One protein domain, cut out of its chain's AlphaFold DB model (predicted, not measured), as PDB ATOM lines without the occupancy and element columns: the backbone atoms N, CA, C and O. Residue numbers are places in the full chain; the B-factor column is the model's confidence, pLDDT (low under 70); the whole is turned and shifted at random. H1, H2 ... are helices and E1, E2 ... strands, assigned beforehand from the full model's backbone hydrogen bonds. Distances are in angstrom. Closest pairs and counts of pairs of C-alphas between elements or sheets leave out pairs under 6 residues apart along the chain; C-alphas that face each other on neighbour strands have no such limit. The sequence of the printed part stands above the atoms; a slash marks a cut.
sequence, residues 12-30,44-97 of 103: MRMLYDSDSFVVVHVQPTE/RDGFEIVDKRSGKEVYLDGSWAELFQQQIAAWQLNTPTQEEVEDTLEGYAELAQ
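What this domain is: This is residues 12 to 30 and 44 to 97 of the 103 residues of the protein "DUF3567 domain-containing protein" of Comamonadaceae bacterium (UniProt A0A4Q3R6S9). Look for one twisted antiparallel sheet of four strands, with two helices, H1 and H2, laid across one of its faces and the other face bare. The helices run side by side in opposite ways, and residues 76 to 81, at the turn from H1 to H2, stick out from the rest. The printed part has 73 residues, with four named strands and then two named helices, E1 E2 E3 E4 H1 H2; the sheet's order is E1 - E2 - E3 - E4, and the class is mixed, helices and strands. The whole is compact, with a radius of gyration of the C-alphas of 11.7 A and spans of 34 by 29 by 19 A.

How they stand to each other: Begin with the inner strands E2, residues 21 to 27, and E3, residues 46 to 51: they are antiparallel at 163 degrees, and N 24 and O 48 are 2.9 A apart, within hydrogen-bond range. E1, residues 12 to 17, is an edge strand and forms a hairpin with E2; look there for N 13 and O 25, 2.8 A apart. At the other edge E4, residues 56 to 60, forms a hairpin with E3, with N 49 and O 58 at 2.8 A. E1 and E4 are apart. These helices and this sheet make two layers, helices on one face of a sheet: H1, residues 63 to 78, and H2, residues 82 to 95. H1 has a height over the sheet of 10.1 A and runs across the strands, at 71 degrees to E3 on the local plane; its closest C-alphas to E3 are Ala 65 and Gly 46, 5.2 A apart. H2, on the same face, has a height over the sheet of 9.3 A and runs across the strands, at 85 degrees to E4 on the local plane; the closest C-alphas of the two are Ala 93 and Val 58, 6.2 A apart. H1 and H2 are near each other, with 9 pairs of C-alphas within 10 A. In both helices every O i to N i+4 pair is within hydrogen-bond range.

Where its parts are: Find C-alpha 12 at (10.632, -36.065, 43.308), where E1 begins; it covers 13.6 A. E2 covers 19.7 A, E3 16.7 A and E4 13.2 A. H1 runs 22.6 A from C-alpha 63 at (-7.780, -35.644, 36.914), and H2 runs 20.3 A to C-alpha 95 at (-10.520, -43.104, 48.205).

The domain as a whole: The two C-alphas farthest apart are those of Glu 30 and Glu 83, at 35.2 A. Residues 31 to 43 are not printed; across this cut, between E2 and E3, C-alphas 30 and 44 are 10.3 A apart. The links that are printed whole are tight. The mean pLDDT of the printed part is 84.8, and residues 28 to 30, 44 and 96 to 97 are under 70.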
ATOM      1  N   MET A  12      11.451 -35.876  42.110       80.94
ATOM      2  CA  MET A  12      10.632 -36.065  43.308       80.94
ATOM      3  C   MET A  12      10.800 -34.857  44.228       80.94
ATOM      4  O   MET A  12      11.907 -34.564  44.683       80.94
ATOM      5  N   ARG A  13       9.706 -34.148  44.511       83.38
ATOM      6  CA  ARG A  13       9.694 -32.996  45.418       83.38
ATOM      7  C   ARG A  13       8.716 -33.242  46.554       83.38
ATOM      8  O   ARG A  13       7.512 -33.254  46.338       83.38
ATOM      9  N   MET A  14       9.231 -33.375  47.770       89.12
ATOM     10  CA  MET A  14       8.396 -33.430  48.968       89.12
ATOM     11  C   MET A  14       7.688 -32.082  49.161       89.12
ATOM     12  O   MET A  14       8.335 -31.034  49.171       89.12
ATOM     13  N   LEU A  15       6.361 -32.114  49.242       88.81
ATOM     14  CA  LEU A  15       5.512 -30.936  49.421       88.81
ATOM     15  C   LEU A  15       5.041 -30.774  50.860       88.81
ATOM     16  O   LEU A  15       4.822 -29.650  51.303       88.81
ATOM     17  N   TYR A  16       4.874 -31.888  51.566       91.50
ATOM     18  CA  TYR A  16       4.378 -31.909  52.930       91.50
ATOM     19  C   TYR A  16       4.950 -33.115  53.676       91.50
ATOM     20  O   TYR A  16       5.065 -34.198  53.102       91.50
ATOM     21  N   ASP A  17       5.306 -32.912  54.940       92.44
ATOM     22  CA  ASP A  17       5.786 -33.942  55.857       92.44
ATOM     23  C   ASP A  17       5.266 -33.616  57.262       92.44
ATOM     24  O   ASP A  17       5.613 -32.585  57.839       92.44
ATOM     25  N   SER A  18       4.404 -34.485  57.785       92.12
ATOM     26  CA  SER A  18       3.953 -34.491  59.177       92.12
ATOM     27  C   SER A  18       4.184 -35.865  59.806       92.12
ATOM     28  O   SER A  18       4.676 -36.792  59.158       92.12
ATOM     29  N   ASP A  19       3.847 -36.015  61.087       90.94
ATOM     30  CA  ASP A  19       3.919 -37.313  61.771       90.94
ATOM     31  C   ASP A  19       2.948 -38.337  61.151       90.94
ATOM     32  O   ASP A  19       3.274 -39.518  61.039       90.94
ATOM     33  N   SER A  20       1.797 -37.860  60.660       91.38
ATOM     34  CA  SER A  20       0.731 -38.690  60.090       91.38
ATOM     35  C   SER A  20       0.880 -38.914  58.587       91.38
ATOM     36  O   SER A  20       0.657 -40.030  58.122       91.38
ATOM     37  N   PHE A  21       1.250 -37.883  57.819       92.50
ATOM     38  CA  PHE A  21       1.207 -37.933  56.356       92.50
ATOM     39  C   PHE A  21       2.458 -37.363  55.684       92.50
ATOM     40  O   PHE A  21       3.095 -36.438  56.186       92.50
ATOM     41  N   VAL A  22       2.780 -37.884  54.501       93.00
ATOM     42  CA  VAL A  22       3.783 -37.321  53.585       93.00
ATOM     43  C   VAL A  22       3.166 -37.139  52.212       93.00
ATOM     44  O   VAL A  22       2.448 -38.010  51.735       93.00
ATOM     45  N   VAL A  23       3.473 -36.014  51.572       91.62
ATOM     46  CA  VAL A  23       3.055 -35.723  50.202       91.62
ATOM     47  C   VAL A  23       4.282 -35.478  49.344       91.62
ATOM     48  O   VAL A  23       5.084 -34.582  49.626       91.62
ATOM     49  N   VAL A  24       4.400 -36.231  48.257       90.56
ATOM     50  CA  VAL A  24       5.470 -36.094  47.271       90.56
ATOM     51  C   VAL A  24       4.864 -35.754  45.920       90.56
ATOM     52  O   VAL A  24       3.924 -36.391  45.463       90.56
ATOM     53  N   HIS A  25       5.412 -34.739  45.267       89.06
ATOM     54  CA  HIS A  25       5.128 -34.442  43.874       89.06
ATOM     55  C   HIS A  25       6.137 -35.160  42.990       89.06
ATOM     56  O   HIS A  25       7.348 -35.002  43.170       89.06
ATOM     57  N   VAL A  26       5.633 -35.929  42.035       83.44
ATOM     58  CA  VAL A  26       6.424 -36.702  41.089       83.44
ATOM     59  C   VAL A  26       6.240 -36.066  39.718       83.44
ATOM     60  O   VAL A  26       5.172 -36.170  39.118       83.44
ATOM     61  N   GLN A  27       7.280 -35.389  39.229       72.06
ATOM     62  CA  GLN A  27       7.251 -34.769  37.906       72.06
ATOM     63  C   GLN A  27       8.002 -35.630  36.885       72.06
ATOM     64  O   GLN A  27       9.134 -36.061  37.166       72.06
ATOM     65  N   PRO A  28       7.427 -35.857  35.691       63.12
ATOM     66  CA  PRO A  28       8.161 -36.435  34.584       63.12
ATOM     67  C   PRO A  28       9.214 -35.431  34.109       63.12
ATOM     68  O   PRO A  28       8.929 -34.265  33.850       63.12
ATOM     69  N   THR A  29      10.459 -35.873  33.980       56.84
ATOM     70  CA  THR A  29      11.474 -35.110  33.251       56.84
ATOM     71  C   THR A  29      11.246 -35.319  31.751       56.84
ATOM     72  O   THR A  29      11.180 -36.458  31.290       56.84
ATOM     73  N   GLU A  30      11.114 -34.218  31.000       49.91
ATOM     74  CA  GLU A  30      10.657 -34.134  29.592       49.91
ATOM     75  C   GLU A  30      11.429 -34.995  28.563       49.91
ATOM     76  O   GLU A  30      11.021 -35.086  27.409       49.91
ATOM     77  N   ARG A  44       2.976 -38.512  33.286       61.94
ATOM     78  CA  ARG A  44       1.970 -37.688  33.940       61.94
ATOM     79  C   ARG A  44       2.530 -37.200  35.263       61.94
ATOM     80  O   ARG A  44       2.915 -38.027  36.087       61.94
ATOM     81  N   ASP A  45       2.570 -35.881  35.430       75.00
ATOM     82  CA  ASP A  45       2.697 -35.241  36.738       75.00
ATOM     83  C   ASP A  45       1.669 -35.862  37.691       75.00
ATOM     84  O   ASP A  45       0.485 -35.985  37.359       75.00
ATOM     85  N   GLY A  46       2.143 -36.307  38.848       85.62
ATOM     86  CA  GLY A  46       1.330 -37.016  39.825       85.62
ATOM     87  C   GLY A  46       1.787 -36.745  41.248       85.62
ATOM     88  O   GLY A  46       2.872 -36.209  41.489       85.62
ATOM     89  N   PHE A  47       0.942 -37.112  42.203       89.44
ATOM     90  CA  PHE A  47       1.215 -36.926  43.624       89.44
ATOM     91  C   PHE A  47       1.125 -38.251  44.353       89.44
ATOM     92  O   PHE A  47       0.259 -39.067  44.069       89.44
ATOM     93  N   GLU A  48       1.996 -38.440  45.324       89.19
ATOM     94  CA  GLU A  48       1.972 -39.583  46.216       89.19
ATOM     95  C   GLU A  48       1.656 -39.093  47.624       89.19
ATOM     96  O   GLU A  48       2.332 -38.200  48.139       89.19
ATOM     97  N   ILE A  49       0.607 -39.652  48.218       90.50
ATOM     98  CA  ILE A  49       0.188 -39.398  49.592       90.50
ATOM     99  C   ILE A  49       0.450 -40.668  50.391       90.50
ATOM    100  O   ILE A  49      -0.117 -41.721  50.105       90.50
ATOM    101  N   VAL A  50       1.293 -40.560  51.409       89.69
ATOM    102  CA  VAL A  50       1.669 -41.669  52.286       89.69
ATOM    103  C   VAL A  50       1.091 -41.422  53.672       89.69
ATOM    104  O   VAL A  50       1.471 -40.457  54.332       89.69
ATOM    105  N   ASP A  51       0.199 -42.299  54.127       91.50
ATOM    106  CA  ASP A  51      -0.266 -42.366  55.514       91.50
ATOM    107  C   ASP A  51       0.722 -43.206  56.331       91.50
ATOM    108  O   ASP A  51       0.743 -44.437  56.236       91.50
ATOM    109  N   LYS A  52       1.531 -42.547  57.164       90.19
ATOM    110  CA  LYS A  52       2.518 -43.183  58.048       90.19
ATOM    111  C   LYS A  52       1.863 -44.011  59.155       90.19
ATOM    112  O   LYS A  52       2.466 -44.977  59.619       90.19
ATOM    113  N   ARG A  53       0.639 -43.665  59.570       88.75
ATOM    114  CA  ARG A  53      -0.090 -44.354  60.652       88.75
ATOM    115  C   ARG A  53      -0.513 -45.747  60.202       88.75
ATOM    116  O   ARG A  53      -0.364 -46.716  60.945       88.75
ATOM    117  N   SER A  54      -1.017 -45.834  58.971       84.06
ATOM    118  CA  SER A  54      -1.496 -47.084  58.369       84.06
ATOM    119  C   SER A  54      -0.454 -47.787  57.492       84.06
ATOM    120  O   SER A  54      -0.650 -48.951  57.145       84.06
ATOM    121  N   GLY A  55       0.614 -47.090  57.091       83.38
ATOM    122  CA  GLY A  55       1.563 -47.550  56.073       83.38
ATOM    123  C   GLY A  55       0.943 -47.654  54.676       83.38
ATOM    124  O   GLY A  55       1.335 -48.522  53.901       83.38
ATOM    125  N   LYS A  56      -0.077 -46.839  54.380       84.44
ATOM    126  CA  LYS A  56      -0.783 -46.846  53.090       84.44
ATOM    127  C   LYS A  56      -0.221 -45.766  52.181       84.44
ATOM    128  O   LYS A  56       0.006 -44.647  52.624       84.44
ATOM    129  N   GLU A  57      -0.085 -46.091  50.906       85.31
ATOM    130  CA  GLU A  57       0.425 -45.185  49.880       85.31
ATOM    131  C   GLU A  57      -0.634 -45.050  48.786       85.31
ATOM    132  O   GLU A  57      -1.156 -46.051  48.285       85.31
ATOM    133  N   VAL A  58      -0.982 -43.814  48.442       86.81
ATOM    134  CA  VAL A  58      -1.974 -43.489  47.417       86.81
ATOM    135  C   VAL A  58      -1.325 -42.610  46.370       86.81
ATOM    136  O   VAL A  58      -0.827 -41.528  46.672       86.81
ATOM    137  N   TYR A  59      -1.356 -43.077  45.127       86.12
ATOM    138  CA  TYR A  59      -0.880 -42.318  43.984       86.12
ATOM    139  C   TYR A  59      -2.058 -41.655  43.269       86.12
ATOM    140  O   TYR A  59      -3.015 -42.323  42.877       86.12
ATOM    141  N   LEU A  60      -1.982 -40.339  43.108       85.69
ATOM    142  CA  LEU A  60      -2.929 -39.514  42.374       85.69
ATOM    143  C   LEU A  60      -2.349 -39.208  40.991       85.69
ATOM    144  O   LEU A  60      -1.286 -38.591  40.884       85.69
ATOM    145  N   ASP A  61      -3.071 -39.592  39.937       81.25
ATOM    146  CA  ASP A  61      -2.739 -39.291  38.541       81.25
ATOM    147  C   ASP A  61      -3.946 -38.744  37.764       81.25
ATOM    148  O   ASP A  61      -5.091 -38.784  38.227       81.25
ATOM    149  N   GLY A  62      -3.682 -38.179  36.583       81.12
ATOM    150  CA  GLY A  62      -4.722 -37.635  35.711       81.12
ATOM    151  C   GLY A  62      -5.545 -36.548  36.407       81.12
ATOM    152  O   GLY A  62      -4.986 -35.644  37.026       81.12
ATOM    153  N   SER A  63      -6.874 -36.655  36.350       81.25
ATOM    154  CA  SER A  63      -7.780 -35.644  36.914       81.25
ATOM    155  C   SER A  63      -7.658 -35.485  38.432       81.25
ATOM    156  O   SER A  63      -7.906 -34.399  38.949       81.25
ATOM    157  N   TRP A  64      -7.245 -36.531  39.156       84.44
ATOM    158  CA  TRP A  64      -6.987 -36.428  40.595       84.44
ATOM    159  C   TRP A  64      -5.725 -35.619  40.887       84.44
ATOM    160  O   TRP A  64      -5.738 -34.775  41.783       84.44
ATOM    161  N   ALA A  65      -4.663 -35.821  40.103       85.75
ATOM    162  CA  ALA A  65      -3.454 -35.010  40.209       85.75
ATOM    163  C   ALA A  65      -3.734 -33.538  39.878       85.75
ATOM    164  O   ALA A  65      -3.273 -32.656  40.595       85.75
ATOM    165  N   GLU A  66      -4.542 -33.262  38.851       85.00
ATOM    166  CA  GLU A  66      -4.924 -31.893  38.484       85.00
ATOM    167  C   GLU A  66      -5.689 -31.178  39.610       85.00
ATOM    168  O   GLU A  66      -5.378 -30.030  39.944       85.00
ATOM    169  N   LEU A  67      -6.662 -31.852  40.235       87.88
ATOM    170  CA  LEU A  67      -7.403 -31.304  41.377       87.88
ATOM    171  C   LEU A  67      -6.485 -31.066  42.578       87.88
ATOM    172  O   LEU A  67      -6.525 -30.001  43.199       87.88
ATOM    173  N   PHE A  68      -5.615 -32.025  42.880       89.12
ATOM    174  CA  PHE A  68      -4.682 -31.902  43.989       89.12
ATOM    175  C   PHE A  68      -3.662 -30.779  43.759       89.12
ATOM    176  O   PHE A  68      -3.357 -30.014  44.670       89.12
ATOM    177  N   GLN A  69      -3.196 -30.585  42.525       88.12
ATOM    178  CA  GLN A  69      -2.325 -29.468  42.170       88.12
ATOM    179  C   GLN A  69      -2.993 -28.109  42.433       88.12
ATOM    180  O   GLN A  69      -2.346 -27.196  42.954       88.12
ATOM    181  N   GLN A  70      -4.287 -27.971  42.120       90.00
ATOM    182  CA  GLN A  70      -5.056 -26.771  42.471       90.00
ATOM    183  C   GLN A  70      -5.156 -26.596  43.989       90.00
ATOM    184  O   GLN A  70      -5.011 -25.477  44.485       90.00
ATOM    185  N   GLN A  71      -5.330 -27.692  44.730       89.88
ATOM    186  CA  GLN A  71      -5.361 -27.676  46.190       89.88
ATOM    187  C   GLN A  71      -4.031 -27.186  46.787       89.88
ATOM    188  O   GLN A  71      -4.039 -26.288  47.628       89.88
ATOM    189  N   ILE A  72      -2.890 -27.686  46.299       88.38
ATOM    190  CA  ILE A  72      -1.555 -27.208  46.699       88.38
ATOM    191  C   ILE A  72      -1.400 -25.708  46.410       88.38
ATOM    192  O   ILE A  72      -0.896 -24.963  47.254       88.38
ATOM    193  N   ALA A  73      -1.842 -25.239  45.241       89.25
ATOM    194  CA  ALA A  73      -1.785 -23.818  44.895       89.25
ATOM    195  C   ALA A  73      -2.659 -22.963  45.834       89.25
ATOM    196  O   ALA A  73      -2.237 -21.896  46.281       89.25
ATOM    197  N   ALA A  74      -3.852 -23.448  46.189       89.44
ATOM    198  CA  ALA A  74      -4.726 -22.792  47.156       89.44
ATOM    199  C   ALA A  74      -4.101 -22.750  48.558       89.44
ATOM    200  O   ALA A  74      -4.242 -21.744  49.258       89.44
ATOM    201  N   TRP A  75      -3.375 -23.800  48.953       89.56
ATOM    202  CA  TRP A  75      -2.658 -23.847  50.225       89.56
ATOM    203  C   TRP A  75      -1.506 -22.850  50.291       89.56
ATOM    204  O   TRP A  75      -1.325 -22.203  51.318       89.56
ATOM    205  N   GLN A  76      -0.777 -22.652  49.190       83.75
ATOM    206  CA  GLN A  76       0.259 -21.617  49.121       83.75
ATOM    207  C   GLN A  76      -0.307 -20.203  49.301       83.75
ATOM    208  O   GLN A  76       0.389 -19.330  49.813       83.75
ATOM    209  N   LEU A  77      -1.558 -19.974  48.891       88.19
ATOM    210  CA  LEU A  77      -2.197 -18.666  48.996       88.19
ATOM    211  C   LEU A  77      -2.834 -18.425  50.373       88.19
ATOM    212  O   LEU A  77      -2.698 -17.338  50.927       88.19
ATOM    213  N   ASN A  78      -3.532 -19.425  50.918       87.81
ATOM    214  CA  ASN A  78      -4.328 -19.278  52.140       87.81
ATOM    215  C   ASN A  78      -3.619 -19.766  53.410       87.81
ATOM    216  O   ASN A  78      -4.085 -19.454  54.497       87.81
ATOM    217  N   THR A  79      -2.494 -20.483  53.284       86.38
ATOM    218  CA  THR A  79      -1.733 -21.078  54.399       86.38
ATOM    219  C   THR A  79      -2.652 -21.813  55.390       86.38
ATOM    220  O   THR A  79      -2.857 -21.332  56.506       86.38
ATOM    221  N   PRO A  80      -3.259 -22.944  54.980       88.88
ATOM    222  CA  PRO A  80      -4.150 -23.718  55.840       88.88
ATOM    223  C   PRO A  80      -3.421 -24.206  57.090       88.88
ATOM    224  O   PRO A  80      -2.188 -24.290  57.141       88.88
ATOM    225  N   THR A  81      -4.199 -24.582  58.093       91.69
ATOM    226  CA  THR A  81      -3.665 -25.263  59.270       91.69
ATOM    227  C   THR A  81      -3.262 -26.702  58.946       91.69
ATOM    228  O   THR A  81      -3.717 -27.293  57.967       91.69
ATOM    229  N   GLN A  82      -2.403 -27.289  59.784       89.81
ATOM    230  CA  GLN A  82      -2.024 -28.697  59.653       89.81
ATOM    231  C   GLN A  82      -3.249 -29.623  59.673       89.81
ATOM    232  O   GLN A  82      -3.308 -30.538  58.867       89.81
ATOM    233  N   GLU A  83      -4.225 -29.365  60.546       91.56
ATOM    234  CA  GLU A  83      -5.447 -30.170  60.651       91.56
ATOM    235  C   GLU A  83      -6.244 -30.177  59.338       91.56
ATOM    236  O   GLU A  83      -6.617 -31.239  58.862       91.56
ATOM    237  N   GLU A  84      -6.424 -29.018  58.696       91.44
ATOM    238  CA  GLU A  84      -7.123 -28.925  57.405       91.44
ATOM    239  C   GLU A  84      -6.384 -29.658  56.278       91.44
ATOM    240  O   GLU A  84      -7.007 -30.261  55.398       91.44
ATOM    241  N   VAL A  85      -5.049 -29.604  56.290       91.62
ATOM    242  CA  VAL A  85      -4.225 -30.368  55.349       91.62
ATOM    243  C   VAL A  85      -4.417 -31.862  55.594       91.62
ATOM    244  O   VAL A  85      -4.690 -32.593  54.649       91.62
ATOM    245  N   GLU A  86      -4.317 -32.317  56.842       91.88
ATOM    246  CA  GLU A  86      -4.448 -33.733  57.192       91.88
ATOM    247  C   GLU A  86      -5.858 -34.284  56.925       91.88
ATOM    248  O   GLU A  86      -5.954 -35.375  56.376       91.88
ATOM    249  N   ASP A  87      -6.926 -33.529  57.202       91.44
ATOM    250  CA  ASP A  87      -8.317 -33.896  56.871       91.44
ATOM    251  C   ASP A  87      -8.498 -34.088  55.356       91.44
ATOM    252  O   ASP A  87      -9.031 -35.095  54.884       91.44
ATOM    253  N   THR A  88      -7.929 -33.170  54.568       90.44
ATOM    254  CA  THR A  88      -7.930 -33.278  53.107       90.44
ATOM    255  C   THR A  88      -7.179 -34.531  52.636       90.44
ATOM    256  O   THR A  88      -7.659 -35.250  51.757       90.44
ATOM    257  N   LEU A  89      -5.998 -34.805  53.203       90.81
ATOM    258  CA  LEU A  89      -5.176 -35.975  52.859       90.81
ATOM    259  C   LEU A  89      -5.828 -37.293  53.284       90.81
ATOM    260  O   LEU A  89      -5.729 -38.276  52.550       90.81
ATOM    261  N   GLU A  90      -6.519 -37.313  54.422       89.81
ATOM    262  CA  GLU A  90      -7.282 -38.465  54.892       89.81
ATOM    263  C   GLU A  90      -8.393 -38.821  53.901       89.81
ATOM    264  O   GLU A  90      -8.488 -39.981  53.497       89.81
ATOM    265  N   GLY A  91      -9.123 -37.826  53.389       86.56
ATOM    266  CA  GLY A  91     -10.114 -38.037  52.331       86.56
ATOM    267  C   GLY A  91      -9.528 -38.704  51.079       86.56
ATOM    268  O   GLY A  91     -10.121 -39.637  50.536       86.56
ATOM    269  N   TYR A  92      -8.329 -38.296  50.641       85.88
ATOM    270  CA  TYR A  92      -7.637 -38.959  49.525       85.88
ATOM    271  C   TYR A  92      -7.152 -40.374  49.874       85.88
ATOM    272  O   TYR A  92      -7.196 -41.264  49.022       85.88
ATOM    273  N   ALA A  93      -6.719 -40.606  51.114       80.19
ATOM    274  CA  ALA A  93      -6.289 -41.921  51.582       80.19
ATOM    275  C   ALA A  93      -7.454 -42.928  51.659       80.19
ATOM    276  O   ALA A  93      -7.270 -44.118  51.379       80.19
ATOM    277  N   GLU A  94      -8.662 -42.466  51.995       78.12
ATOM    278  CA  GLU A  94      -9.874 -43.289  52.008       78.12
ATOM    279  C   GLU A  94     -10.342 -43.678  50.600       78.12
ATOM    280  O   GLU A  94     -10.804 -44.807  50.399       78.12
ATOM    281  N   LEU A  95     -10.151 -42.809  49.597       70.25
ATOM    282  CA  LEU A  95     -10.520 -43.104  48.205       70.25
ATOM    283  C   LEU A  95      -9.834 -44.361  47.660       70.25
ATOM    284  O   LEU A  95     -10.429 -45.063  46.846       70.25
ATOM    285  N   ALA A  96      -8.643 -44.714  48.149       59.59
ATOM    286  CA  ALA A  96      -7.952 -45.943  47.761       59.59
ATOM    287  C   ALA A  96      -8.658 -47.240  48.217       59.59
ATOM    288  O   ALA A  96      -8.345 -48.316  47.703       59.59
ATOM    289  N   GLN A  97      -9.620 -47.183  49.151       53.41
ATOM    290  CA  GLN A  97     -10.441 -48.348  49.523       53.41
ATOM    291  C   GLN A  97     -11.603 -48.605  48.556       53.41
ATOM    292  O   GLN A  97     -12.153 -49.709  48.531       53.41
TER     293      GLN A  97